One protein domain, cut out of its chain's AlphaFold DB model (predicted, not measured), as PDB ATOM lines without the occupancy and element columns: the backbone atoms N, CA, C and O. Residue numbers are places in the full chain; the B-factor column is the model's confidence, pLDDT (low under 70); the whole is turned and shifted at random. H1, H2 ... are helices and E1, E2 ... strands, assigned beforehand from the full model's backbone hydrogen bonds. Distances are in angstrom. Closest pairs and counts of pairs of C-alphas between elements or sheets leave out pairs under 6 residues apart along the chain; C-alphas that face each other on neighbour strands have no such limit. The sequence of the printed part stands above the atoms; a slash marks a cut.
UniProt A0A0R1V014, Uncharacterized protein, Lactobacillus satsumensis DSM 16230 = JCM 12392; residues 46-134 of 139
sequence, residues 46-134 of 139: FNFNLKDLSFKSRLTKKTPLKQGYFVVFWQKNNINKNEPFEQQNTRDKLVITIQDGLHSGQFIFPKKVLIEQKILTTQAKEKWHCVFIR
ATOM      1  N   PHE A  46     -27.006 -28.811 -21.168       95.75
ATOM      2  CA  PHE A  46     -28.208 -29.440 -20.624       95.75
ATOM      3  C   PHE A  46     -27.981 -29.902 -19.188       95.75
ATOM      4  O   PHE A  46     -26.841 -30.078 -18.752       95.75
ATOM      5  N   ASN A  47     -29.068 -30.112 -18.459       97.12
ATOM      6  CA  ASN A  47     -29.080 -30.767 -17.162       97.12
ATOM      7  C   ASN A  47     -29.635 -32.184 -17.302       97.12
ATOM      8  O   ASN A  47     -30.403 -32.464 -18.220       97.12
ATOM      9  N   PHE A  48     -29.254 -33.065 -16.388       97.00
ATOM     10  CA  PHE A  48     -29.845 -34.393 -16.248       97.00
ATOM     11  C   PHE A  48     -29.651 -34.903 -14.821       97.00
ATOM     12  O   PHE A  48     -28.845 -34.364 -14.055       97.00
ATOM     13  N   ASN A  49     -30.355 -35.977 -14.486       98.12
ATOM     14  CA  ASN A  49     -30.205 -36.690 -13.229       98.12
ATOM     15  C   ASN A  49     -29.611 -38.079 -13.480       98.12
ATOM     16  O   ASN A  49     -29.907 -38.730 -14.481       98.12
ATOM     17  N   LEU A  50     -28.782 -38.541 -12.550       96.75
ATOM     18  CA  LEU A  50     -28.303 -39.917 -12.492       96.75
ATOM     19  C   LEU A  50     -28.331 -40.356 -11.031       96.75
ATOM     20  O   LEU A  50     -27.571 -39.834 -10.213       96.75
ATOM     21  N   LYS A  51     -29.199 -41.327 -10.720       95.19
ATOM     22  CA  LYS A  51     -29.554 -41.676  -9.333       95.19
ATOM     23  C   LYS A  51     -30.027 -40.413  -8.590       95.19
ATOM     24  O   LYS A  51     -30.799 -39.637  -9.151       95.19
ATOM     25  N   ASP A  52     -29.515 -40.179  -7.387       95.88
ATOM     26  CA  ASP A  52     -29.885 -39.051  -6.523       95.88
ATOM     27  C   ASP A  52     -29.046 -37.790  -6.776       95.88
ATOM     28  O   ASP A  52     -29.084 -36.843  -5.994       95.88
ATOM     29  N   LEU A  53     -28.248 -37.779  -7.847       97.56
ATOM     30  CA  LEU A  53     -27.365 -36.671  -8.185       97.56
ATOM     31  C   LEU A  53     -27.837 -35.954  -9.441       97.56
ATOM     32  O   LEU A  53     -28.260 -36.562 -10.428       97.56
ATOM     33  N   SER A  54     -27.681 -34.639  -9.412       97.81
ATOM     34  CA  SER A  54     -28.022 -33.750 -10.505       97.81
ATOM     35  C   SER A  54     -26.767 -33.208 -11.194       97.81
ATOM     36  O   SER A  54     -25.761 -32.876 -10.560       97.81
ATOM     37  N   PHE A  55     -26.815 -33.116 -12.521       98.12
ATOM     38  CA  PHE A  55     -25.656 -32.800 -13.349       98.12
ATOM     39  C   PHE A  55     -25.955 -31.660 -14.313       98.12
ATOM     40  O   PHE A  55     -27.040 -31.583 -14.883       98.12
ATOM     41  N   LYS A  56     -24.950 -30.812 -14.535       97.25
ATOM     42  CA  LYS A  56     -24.832 -29.948 -15.714       97.25
ATOM     43  C   LYS A  56     -23.882 -30.597 -16.703       97.25
ATOM     44  O   LYS A  56     -22.809 -31.023 -16.297       97.25
ATOM     45  N   SER A  57     -24.239 -30.629 -17.978       97.19
ATOM     46  CA  SER A  57     -23.391 -31.118 -19.063       97.19
ATOM     47  C   SER A  57     -22.929 -29.983 -19.961       97.19
ATOM     48  O   SER A  57     -23.662 -29.010 -20.173       97.19
ATOM     49  N   ARG A  58     -21.709 -30.106 -20.484       96.81
ATOM     50  CA  ARG A  58     -21.169 -29.277 -21.563       96.81
ATOM     51  C   ARG A  58     -20.325 -30.123 -22.516       96.81
ATOM     52  O   ARG A  58     -19.545 -30.965 -22.071       96.81
ATOM     53  N   LEU A  59     -20.393 -29.831 -23.810       96.12
ATOM     54  CA  LEU A  59     -19.429 -30.269 -24.818       96.12
ATOM     55  C   LEU A  59     -18.409 -29.153 -25.072       96.12
ATOM     56  O   LEU A  59     -18.761 -28.006 -25.360       96.12
ATOM     57  N   THR A  60     -17.128 -29.492 -24.972       95.44
ATOM     58  CA  THR A  60     -16.042 -28.553 -25.267       95.44
ATOM     59  C   THR A  60     -15.875 -28.293 -26.767       95.44
ATOM     60  O   THR A  60     -16.371 -29.030 -27.617       95.44
ATOM     61  N   LYS A  61     -15.119 -27.248 -27.108       93.00
ATOM     62  CA  LYS A  61     -14.668 -26.971 -28.473       93.00
ATOM     63  C   LYS A  61     -13.160 -26.866 -28.526       93.00
ATOM     64  O   LYS A  61     -12.563 -26.113 -27.761       93.00
ATOM     65  N   LYS A  62     -12.551 -27.570 -29.474       90.19
ATOM     66  CA  LYS A  62     -11.130 -27.406 -29.777       90.19
ATOM     67  C   LYS A  62     -10.894 -26.002 -30.326       90.19
ATOM     68  O   LYS A  62     -11.634 -25.543 -31.196       90.19
ATOM     69  N   THR A  63      -9.884 -25.313 -29.811       85.88
ATOM     70  CA  THR A  63      -9.517 -23.985 -30.314       85.88
ATOM     71  C   THR A  63      -8.349 -24.085 -31.287       85.88
ATOM     72  O   THR A  63      -7.347 -24.689 -30.916       85.88
ATOM     73  N   PRO A  64      -8.406 -23.460 -32.479       82.94
ATOM     74  CA  PRO A  64      -7.299 -23.533 -33.438       82.94
ATOM     75  C   PRO A  64      -5.989 -22.927 -32.915       82.94
ATOM     76  O   PRO A  64      -4.912 -23.399 -33.247       82.94
ATOM     77  N   LEU A  65      -6.086 -21.875 -32.093       83.38
ATOM     78  CA  LEU A  65      -4.945 -21.040 -31.692       83.38
ATOM     79  C   LEU A  65      -4.305 -21.437 -30.355       83.38
ATOM     80  O   LEU A  65      -3.269 -20.890 -29.989       83.38
ATOM     81  N   LYS A  66      -4.936 -22.321 -29.576       81.62
ATOM     82  CA  LYS A  66      -4.454 -22.723 -28.247       81.62
ATOM     83  C   LYS A  66      -4.592 -24.230 -28.085       81.62
ATOM     84  O   LYS A  66      -5.655 -24.781 -28.360       81.62
ATOM     85  N   GLN A  67      -3.540 -24.872 -27.584       83.25
ATOM     86  CA  GLN A  67      -3.562 -26.284 -27.208       83.25
ATOM     87  C   GLN A  67      -4.528 -26.506 -26.039       83.25
ATOM     88  O   GLN A  67      -4.251 -26.109 -24.904       83.25
ATOM     89  N   GLY A  68      -5.674 -27.118 -26.331       88.12
ATOM     90  CA  GLY A  68      -6.704 -27.467 -25.358       88.12
ATOM     91  C   GLY A  68      -8.112 -27.312 -25.913       88.12
ATOM     92  O   GLY A  68      -8.328 -27.042 -27.100       88.12
ATOM     93  N   TYR A  69      -9.075 -27.477 -25.015       92.00
ATOM     94  CA  TYR A  69     -10.486 -27.358 -25.328       92.00
ATOM     95  C   TYR A  69     -11.127 -26.259 -24.489       92.00
ATOM     96  O   TYR A  69     -10.973 -26.191 -23.269       92.00
ATOM     97  N   PHE A  70     -11.864 -25.394 -25.169       92.25
ATOM     98  CA  PHE A  70     -12.588 -24.286 -24.583       92.25
ATOM     99  C   PHE A  70     -14.029 -24.679 -24.286       92.25
ATOM    100  O   PHE A  70     -14.702 -25.310 -25.106       92.25
ATOM    101  N   VAL A  71     -14.528 -24.250 -23.134       93.62
ATOM    102  CA  VAL A  71     -15.930 -24.410 -22.761       93.62
ATOM    103  C   VAL A  71     -16.394 -23.221 -21.937       93.62
ATOM    104  O   VAL A  71     -15.620 -22.581 -21.221       93.62
ATOM    105  N   VAL A  72     -17.679 -22.913 -22.059       92.38
ATOM    106  CA  VAL A  72     -18.315 -21.834 -21.307       92.38
ATOM    107  C   VAL A  72     -19.238 -22.405 -20.243       92.38
ATOM    108  O   VAL A  72     -19.919 -23.411 -20.459       92.38
ATOM    109  N   PHE A  73     -19.264 -21.733 -19.100       92.56
ATOM    110  CA  PHE A  73     -20.106 -22.099 -17.977       92.56
ATOM    111  C   PHE A  73     -20.582 -20.827 -17.272       92.56
ATOM    112  O   PHE A  73     -19.941 -20.329 -16.352       92.56
ATOM    113  N   TRP A  74     -21.676 -20.257 -17.774       91.50
ATOM    114  CA  TRP A  74     -22.269 -19.021 -17.259       91.50
ATOM    115  C   TRP A  74     -23.779 -19.010 -17.506       91.50
ATOM    116  O   TRP A  74     -24.273 -19.708 -18.394       91.50
ATOM    117  N   GLN A  75     -24.496 -18.171 -16.764       89.94
ATOM    118  CA  GLN A  75     -25.927 -17.917 -16.936       89.94
ATOM    119  C   GLN A  75     -26.205 -16.439 -17.217       89.94
ATOM    120  O   GLN A  75     -25.305 -15.600 -17.132       89.94
ATOM    121  N   LYS A  76     -27.448 -16.116 -17.576       89.00
ATOM    122  CA  LYS A  76     -27.911 -14.729 -17.594       89.00
ATOM    123  C   LYS A  76     -28.714 -14.427 -16.343       89.00
ATOM    124  O   LYS A  76     -29.552 -15.234 -15.954       89.00
ATOM    125  N   ASN A  77     -28.502 -13.244 -15.786       86.56
ATOM    126  CA  ASN A  77     -29.333 -12.732 -14.705       86.56
ATOM    127  C   ASN A  77     -30.631 -12.094 -15.207       86.56
ATOM    128  O   ASN A  77     -30.871 -11.962 -16.409       86.56
ATOM    129  N   ASN A  78     -31.426 -11.612 -14.253       87.25
ATOM    130  CA  ASN A  78     -32.722 -10.973 -14.486       87.25
ATOM    131  C   ASN A  78     -32.642  -9.705 -15.357       87.25
ATOM    132  O   ASN A  78     -33.652  -9.278 -15.905       87.25
ATOM    133  N   ILE A  79     -31.452  -9.112 -15.519       90.88
ATOM    134  CA  ILE A  79     -31.202  -7.961 -16.403       90.88
ATOM    135  C   ILE A  79     -30.443  -8.354 -17.682       90.88
ATOM    136  O   ILE A  79     -29.830  -7.508 -18.333       90.88
ATOM    137  N   ASN A  80     -30.478  -9.640 -18.055       87.69
ATOM    138  CA  ASN A  80     -29.931 -10.194 -19.297       87.69
ATOM    139  C   ASN A  80     -28.397 -10.047 -19.450       87.69
ATOM    140  O   ASN A  80     -27.879 -10.117 -20.573       87.69
ATOM    141  N   LYS A  81     -27.662  -9.867 -18.342       89.25
ATOM    142  CA  LYS A  81     -26.189  -9.832 -18.303       89.25
ATOM    143  C   LYS A  81     -25.620 -11.205 -17.952       89.25
ATOM    144  O   LYS A  81     -26.199 -11.922 -17.142       89.25
ATOM    145  N   ASN A  82     -24.473 -11.542 -18.544       89.81
ATOM    146  CA  ASN A  82     -23.765 -12.787 -18.248       89.81
ATOM    147  C   ASN A  82     -23.149 -12.736 -16.847       89.81
ATOM    148  O   ASN A  82     -22.456 -11.772 -16.513       89.81
ATOM    149  N   GLU A  83     -23.336 -13.799 -16.079       88.50
ATOM    150  CA  GLU A  83     -22.800 -13.970 -14.732       88.50
ATOM    151  C   GLU A  83     -22.425 -15.441 -14.473       88.50
ATOM    152  O   GLU A  83     -22.916 -16.341 -15.170       88.50
ATOM    153  N   PRO A  84     -21.529 -15.718 -13.512       90.06
ATOM    154  CA  PRO A  84     -21.274 -17.086 -13.076       90.06
ATOM    155  C   PRO A  84     -22.514 -17.688 -12.400       90.06
ATOM    156  O   PRO A  84     -23.356 -16.977 -11.858       90.06
ATOM    157  N   PHE A  85     -22.609 -19.017 -12.398       90.69
ATOM    158  CA  PHE A  85     -23.641 -19.705 -11.624       90.69
ATOM    159  C   PHE A  85     -23.389 -19.543 -10.120       90.69
ATOM    160  O   PHE A  85     -22.257 -19.686  -9.654       90.69
ATOM    161  N   GLU A  86     -24.451 -19.317  -9.354       90.31
ATOM    162  CA  GLU A  86     -24.387 -19.296  -7.892       90.31
ATOM    163  C   GLU A  86     -24.299 -20.715  -7.316       90.31
ATOM    164  O   GLU A  86     -24.970 -21.637  -7.792       90.31
ATOM    165  N   GLN A  87     -23.519 -20.901  -6.248       89.19
ATOM    166  CA  GLN A  87     -23.370 -22.213  -5.606       89.19
ATOM    167  C   GLN A  87     -24.701 -22.817  -5.120       89.19
ATOM    168  O   GLN A  87     -24.904 -24.033  -5.228       89.19
ATOM    169  N   GLN A  88     -25.618 -21.977  -4.623       87.62
ATOM    170  CA  GLN A  88     -26.923 -22.411  -4.122       87.62
ATOM    171  C   GLN A  88     -27.840 -22.916  -5.242       87.62
ATOM    172  O   GLN A  88     -28.591 -23.861  -5.033       87.62
ATOM    173  N   ASN A  89     -27.714 -22.346  -6.442       84.81
ATOM    174  CA  ASN A  89     -28.657 -22.533  -7.546       84.81
ATOM    175  C   ASN A  89     -28.101 -23.419  -8.675       84.81
ATOM    176  O   ASN A  89     -28.699 -23.540  -9.742       84.81
ATOM    177  N   THR A  90     -26.946 -24.052  -8.460       90.25
ATOM    178  CA  THR A  90     -26.316 -24.955  -9.435       90.25
ATOM    179  C   THR A  90     -26.475 -26.430  -9.060       90.25
ATOM    180  O   THR A  90     -26.762 -26.770  -7.910       90.25
ATOM    181  N   ARG A  91     -26.270 -27.320 -10.036       94.88
ATOM    182  CA  ARG A  91     -26.375 -28.781  -9.874       94.88
ATOM    183  C   ARG A  91     -25.180 -29.347  -9.088       94.88
ATOM    184  O   ARG A  91     -24.198 -28.644  -8.845       94.88
ATOM    185  N   ASP A  92     -25.251 -30.610  -8.681       96.94
ATOM    186  CA  ASP A  92     -24.246 -31.235  -7.802       96.94
ATOM    187  C   ASP A  92     -22.884 -31.411  -8.476       96.94
ATOM    188  O   ASP A  92     -21.832 -31.330  -7.831       96.94
ATOM    189  N   LYS A  93     -22.900 -31.668  -9.786       97.25
ATOM    190  CA  LYS A  93     -21.705 -31.918 -10.593       97.25
ATOM    191  C   LYS A  93     -21.806 -31.235 -11.958       97.25
ATOM    192  O   LYS A  93     -22.885 -31.117 -12.536       97.25
ATOM    193  N   LEU A  94     -20.657 -30.837 -12.495       96.94
ATOM    194  CA  LEU A  94     -20.485 -30.442 -13.891       96.94
ATOM    195  C   LEU A  94     -19.734 -31.554 -14.624       96.94
ATOM    196  O   LEU A  94     -18.606 -31.875 -14.253       96.94
ATOM    197  N   VAL A  95     -20.341 -32.127 -15.659       97.12
ATOM    198  CA  VAL A  95     -19.675 -33.022 -16.605       97.12
ATOM    199  C   VAL A  95     -19.281 -32.249 -17.858       97.12
ATOM    200  O   VAL A  95     -20.090 -31.540 -18.458       97.12
ATOM    201  N   ILE A  96     -18.018 -32.375 -18.249       96.44
ATOM    202  CA  ILE A  96     -17.470 -31.755 -19.447       96.44
ATOM    203  C   ILE A  96     -16.980 -32.854 -20.379       96.44
ATOM    204  O   ILE A  96     -16.050 -33.586 -20.051       96.44
ATOM    205  N   THR A  97     -17.611 -32.951 -21.545       95.88
ATOM    206  CA  THR A  97     -17.288 -33.933 -22.579       95.88
ATOM    207  C   THR A  97     -16.325 -33.327 -23.597       95.88
ATOM    208  O   THR A  97     -16.515 -32.205 -24.081       95.88
ATOM    209  N   ILE A  98     -15.287 -34.077 -23.947       94.38
ATOM    210  CA  ILE A  98     -14.396 -33.810 -25.074       94.38
ATOM    211  C   ILE A  98     -14.636 -34.892 -26.120       94.38
ATOM    212  O   ILE A  98     -14.683 -36.077 -25.794       94.38
ATOM    213  N   GLN A  99     -14.763 -34.471 -27.375       91.25
ATOM    214  CA  GLN A  99     -14.814 -35.358 -28.528       91.25
ATOM    215  C   GLN A  99     -14.000 -34.736 -29.665       91.25
ATOM    216  O   GLN A  99     -14.340 -33.666 -30.171       91.25
ATOM    217  N   ASP A 100     -12.912 -35.403 -30.038       90.19
ATOM    218  CA  ASP A 100     -11.900 -34.935 -30.982       90.19
ATOM    219  C   ASP A 100     -11.401 -36.103 -31.846       90.19
ATOM    220  O   ASP A 100     -10.428 -36.792 -31.527       90.19
ATOM    221  N   GLY A 101     -12.126 -36.363 -32.937       87.81
ATOM    222  CA  GLY A 101     -11.882 -37.517 -33.801       87.81
ATOM    223  C   GLY A 101     -12.081 -38.831 -33.045       87.81
ATOM    224  O   GLY A 101     -13.173 -39.094 -32.545       87.81
ATOM    225  N   LEU A 102     -11.018 -39.637 -32.966       88.19
ATOM    226  CA  LEU A 102     -10.993 -40.912 -32.237       88.19
ATOM    227  C   LEU A 102     -10.794 -40.744 -30.723       88.19
ATOM    228  O   LEU A 102     -10.956 -41.709 -29.981       88.19
ATOM    229  N   HIS A 103     -10.445 -39.543 -30.256       88.38
ATOM    230  CA  HIS A 103     -10.255 -39.274 -28.836       88.38
ATOM    231  C   HIS A 103     -11.539 -38.709 -28.239       88.38
ATOM    232  O   HIS A 103     -12.055 -37.682 -28.683       88.38
ATOM    233  N   SER A 104     -12.041 -39.348 -27.191       90.31
ATOM    234  CA  SER A 104     -13.148 -38.833 -26.399       90.31
ATOM    235  C   SER A 104     -12.912 -39.091 -24.918       90.31
ATOM    236  O   SER A 104     -12.147 -39.970 -24.525       90.31
ATOM    237  N   GLY A 105     -13.535 -38.275 -24.078       91.56
ATOM    238  CA  GLY A 105     -13.419 -38.411 -22.635       91.56
ATOM    239  C   GLY A 105     -14.318 -37.434 -21.902       91.56
ATOM    240  O   GLY A 105     -14.833 -36.475 -22.483       91.56
ATOM    241  N   GLN A 106     -14.505 -37.680 -20.609       94.06
ATOM    242  CA  GLN A 106     -15.334 -36.847 -19.750       94.06
ATOM    243  C   GLN A 106     -14.585 -36.471 -18.479       94.06
ATOM    244  O   GLN A 106     -13.939 -37.303 -17.849       94.06
ATOM    245  N   PHE A 107     -14.723 -35.210 -18.084       95.00
ATOM    246  CA  PHE A 107     -14.279 -34.702 -16.794       95.00
ATOM    247  C   PHE A 107     -15.503 -34.421 -15.935       95.00
ATOM    248  O   PHE A 107     -16.434 -33.765 -16.395       95.00
ATOM    249  N   ILE A 108     -15.506 -34.893 -14.690       95.50
ATOM    250  CA  ILE A 108     -16.606 -34.667 -13.751       95.50
ATOM    251  C   ILE A 108     -16.075 -33.840 -12.586       95.50
ATOM    252  O   ILE A 108     -15.239 -34.301 -11.813       95.50
ATOM    253  N   PHE A 109     -16.601 -32.630 -12.437       95.75
ATOM    254  CA  PHE A 109     -16.226 -31.695 -11.387       95.75
ATOM    255  C   PHE A 109     -17.342 -31.614 -10.340       95.75
ATOM    256  O   PHE A 109     -18.446 -31.162 -10.655       95.75
ATOM    257  N   PRO A 110     -17.094 -32.041  -9.090       96.56
ATOM    258  CA  PRO A 110     -18.015 -31.801  -7.984       96.56
ATOM    259  C   PRO A 110     -18.193 -30.304  -7.716       96.56
ATOM    260  O   PRO A 110     -17.231 -29.543  -7.829       96.56
ATOM    261  N   LYS A 111     -19.383 -29.898  -7.256       94.31
ATOM    262  CA  LYS A 111     -19.690 -28.512  -6.858       94.31
ATOM    263  C   LYS A 111     -18.608 -27.895  -5.962       94.31
ATOM    264  O   LYS A 111     -18.191 -26.772  -6.213       94.31
ATOM    265  N   LYS A 112     -18.092 -28.652  -4.984       93.31
ATOM    266  CA  LYS A 112     -17.001 -28.214  -4.093       93.31
ATOM    267  C   LYS A 112     -15.763 -27.734  -4.864       93.31
ATOM    268  O   LYS A 112     -15.280 -26.640  -4.606       93.31
ATOM    269  N   VAL A 113     -15.312 -28.505  -5.855       93.62
ATOM    270  CA  VAL A 113     -14.155 -28.141  -6.692       93.62
ATOM    271  C   VAL A 113     -14.461 -26.892  -7.517       93.62
ATOM    272  O   VAL A 113     -13.618 -26.012  -7.646       93.62
ATOM    273  N   LEU A 114     -15.680 -26.773  -8.049       92.50
ATOM    274  CA  LEU A 114     -16.082 -25.593  -8.818       92.50
ATOM    275  C   LEU A 114     -16.111 -24.310  -7.963       92.50
ATOM    276  O   LEU A 114     -15.806 -23.239  -8.482       92.50
ATOM    277  N   ILE A 115     -16.445 -24.414  -6.671       90.44
ATOM    278  CA  ILE A 115     -16.372 -23.303  -5.707       90.44
ATOM    279  C   ILE A 115     -14.910 -22.954  -5.405       90.44
ATOM    280  O   ILE A 115     -14.523 -21.793  -5.504       90.44
ATOM    281  N   GLU A 116     -14.075 -23.950  -5.088       91.00
ATOM    282  CA  GLU A 116     -12.648 -23.752  -4.785       91.00
ATOM    283  C   GLU A 116     -11.893 -23.086  -5.944       91.00
ATOM    284  O   GLU A 116     -11.033 -22.234  -5.729       91.00
ATOM    285  N   GLN A 117     -12.259 -23.427  -7.182       88.75
ATOM    286  CA  GLN A 117     -11.695 -22.845  -8.402       88.75
ATOM    287  C   GLN A 117     -12.377 -21.532  -8.833       88.75
ATOM    288  O   GLN A 117     -12.059 -21.014  -9.904       88.75
ATOM    289  N   LYS A 118     -13.309 -20.989  -8.032       87.88
ATOM    290  CA  LYS A 118     -14.066 -19.750  -8.309       87.88
ATOM    291  C   LYS A 118     -14.808 -19.760  -9.653       87.88
ATOM    292  O   LYS A 118     -14.983 -18.734 -10.302       87.88
ATOM    293  N   ILE A 119     -15.226 -20.943 -10.101       89.00
ATOM    294  CA  ILE A 119     -16.080 -21.116 -11.285       89.00
ATOM    295  C   ILE A 119     -17.543 -20.862 -10.905       89.00
ATOM    296  O   ILE A 119     -18.305 -20.293 -11.687       89.00
ATOM    297  N   LEU A 120     -17.930 -21.292  -9.702       89.38
ATOM    298  CA  LEU A 120     -19.189 -20.919  -9.069       89.38
ATOM    299  C   LEU A 120     -18.965 -19.731  -8.149       89.38
ATOM    300  O   LEU A 120     -17.992 -19.718  -7.396       89.38
ATOM    301  N   THR A 121     -19.905 -18.793  -8.167       85.50
ATOM    302  CA  THR A 121     -19.852 -17.657  -7.256       85.50
ATOM    303  C   THR A 121     -20.510 -17.966  -5.914       85.50
ATOM    304  O   THR A 121     -21.518 -18.680  -5.829       85.50
ATOM    305  N   THR A 122     -19.942 -17.383  -4.860       81.00
ATOM    306  CA  THR A 122     -20.529 -17.323  -3.512       81.00
ATOM    307  C   THR A 122     -21.100 -15.935  -3.180       81.00
ATOM    308  O   THR A 122     -21.757 -15.782  -2.152       81.00
ATOM    309  N   GLN A 123     -20.885 -14.927  -4.043       72.12
ATOM    310  CA  GLN A 123     -21.332 -13.537  -3.869       72.12
ATOM    311  C   GLN A 123     -21.695 -12.863  -5.208       72.12
ATOM    312  O   GLN A 123     -21.036 -13.048  -6.226       72.12
ATOM    313  N   ALA A 124     -22.679 -11.964  -5.216       59.31
ATOM    314  CA  ALA A 124     -23.220 -11.352  -6.442       59.31
ATOM    315  C   ALA A 124     -22.253 -10.455  -7.269       59.31
ATOM    316  O   ALA A 124     -22.679  -9.834  -8.240       59.31
ATOM    317  N   LYS A 125     -20.966 -10.324  -6.902       59.44
ATOM    318  CA  LYS A 125     -20.009  -9.382  -7.526       59.44
ATOM    319  C   LYS A 125     -18.866 -10.029  -8.320       59.44
ATOM    320  O   LYS A 125     -17.981  -9.312  -8.788       59.44
ATOM    321  N   GLU A 126     -18.855 -11.347  -8.487       65.94
ATOM    322  CA  GLU A 126     -17.793 -12.028  -9.239       65.94
ATOM    323  C   GLU A 126     -18.035 -11.975 -10.759       65.94
ATOM    324  O   GLU A 126     -19.168 -12.035 -11.239       65.94
ATOM    325  N   LYS A 127     -16.958 -11.819 -11.539       64.69
ATOM    326  CA  LYS A 127     -17.029 -11.844 -13.010       64.69
ATOM    327  C   LYS A 127     -17.224 -13.287 -13.481       64.69
ATOM    328  O   LYS A 127     -16.771 -14.220 -12.832       64.69
ATOM    329  N   TRP A 128     -17.873 -13.488 -14.627       64.00
ATOM    330  CA  TRP A 128     -17.985 -14.828 -15.208       64.00
ATOM    331  C   TRP A 128     -16.616 -15.323 -15.691       64.00
ATOM    332  O   TRP A 128     -15.805 -14.552 -16.211       64.00
ATOM    333  N   HIS A 129     -16.384 -16.625 -15.542       67.06
ATOM    334  CA  HIS A 129     -15.155 -17.292 -15.951       67.06
ATOM    335  C   HIS A 129     -15.425 -18.236 -17.130       67.06
ATOM    336  O   HIS A 129     -16.489 -18.844 -17.243       67.06
ATOM    337  N   CYS A 130     -14.443 -18.368 -18.020       66.44
ATOM    338  CA  CYS A 130     -14.403 -19.450 -19.002       66.44
ATOM    339  C   CYS A 130     -13.437 -20.524 -18.525       66.44
ATOM    340  O   CYS A 130     -12.408 -20.209 -17.926       66.44
ATOM    341  N   VAL A 131     -13.736 -21.780 -18.845       78.06
ATOM    342  CA  VAL A 131     -12.898 -22.916 -18.463       78.06
ATOM    343  C   VAL A 131     -12.120 -23.385 -19.689       78.06
ATOM    344  O   VAL A 131     -12.669 -23.528 -20.783       78.06
ATOM    345  N   PHE A 132     -10.821 -23.606 -19.507       80.19
ATOM    346  CA  PHE A 132      -9.941 -24.157 -20.530       80.19
ATOM    347  C   PHE A 132      -9.390 -25.487 -20.027       80.19
ATOM    348  O   PHE A 132      -8.694 -25.522 -19.015       80.19
ATOM    349  N   ILE A 133      -9.720 -26.581 -20.711       78.88
ATOM    350  CA  ILE A 133      -9.294 -27.928 -20.323       78.88
ATOM    351  C   ILE A 133      -8.091 -28.330 -21.167       78.88
ATOM    352  O   ILE A 133      -8.131 -28.268 -22.397       78.88
ATOM    353  N   ARG A 134      -7.026 -28.767 -20.493       74.81
ATOM    354  CA  ARG A 134      -5.862 -29.403 -21.114       74.81
ATOM    355  C   ARG A 134      -5.912 -30.900 -20.844       74.81
ATOM    356  O   ARG A 134      -6.219 -31.309 -19.729       74.81
TER     357      ARG A 134
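Overview. This is residues 46 to 134 of the 139 residues of an uncharacterized protein of Lactobacillus satsumensis DSM 16230 = JCM 12392 (UniProt A0A0R1V014). A twisted sheet, built of two hairpins side by side, E1 with E2 and E4 with E5, has a small two-stranded ribbon, E3 with E6, whose strand E3 comes close to E2 and E4. The short helix H1 follows E5 and only grazes the sheet, and two long stretches with no named element, residues 73 to 92 and 117 to 129, join the parts. The printed part has 89 residues, under half in named elements, in the order E1, E2, E3, E4, E5, H1, E6; the class is mostly strand. The mixed sheet runs E1, E2, E4, E5. The whole is compact, with a radius of gyration of the C-alphas of 13.7 A and spans of 40 by 36 by 24 A.

Along the chain. E1, residues 46 to 50, begins at C-alpha 46 (-28.208, -29.440, -20.624) and is 13.3 A long. E2, residues 53 to 59, is 19.5 A long, and E3, residues 69 to 72, 10.4 A. E4, residues 93 to 100, is 22.8 A long and E5, residues 103 to 110, 23.5 A. H1, residues 111 to 116, is 8.7 A long. E6, residues 130 to 133, is 10.0 A long and ends at C-alpha 133 (-9.294, -27.928, -20.323).

Arrangement. The hairpin E1 and E2 is antiparallel, with N 55 and O 48 2.8 A apart. E2 and E4 are parallel, with N 95 and O 56 at 2.8 A. The hairpin E4 and E5 is antiparallel, with N 96 and O 107 at 2.8 A. E3 and E6 are antiparallel, with N 69 and O 133 at 2.9 A. The closest C-alphas of E2 and E3, Leu 59 and Val 71, are 7.1 A apart. In H1 every O i to N i+4 pair is within hydrogen-bond range.

Size, cuts and confidence. The C-alphas farthest apart, Ile 79 and Leu 102, are 41.8 A apart. The printed part has no cut. The links E3 to E4 and H1 to E6 are long. Residues 124 to 130 are under 70 in pLDDT.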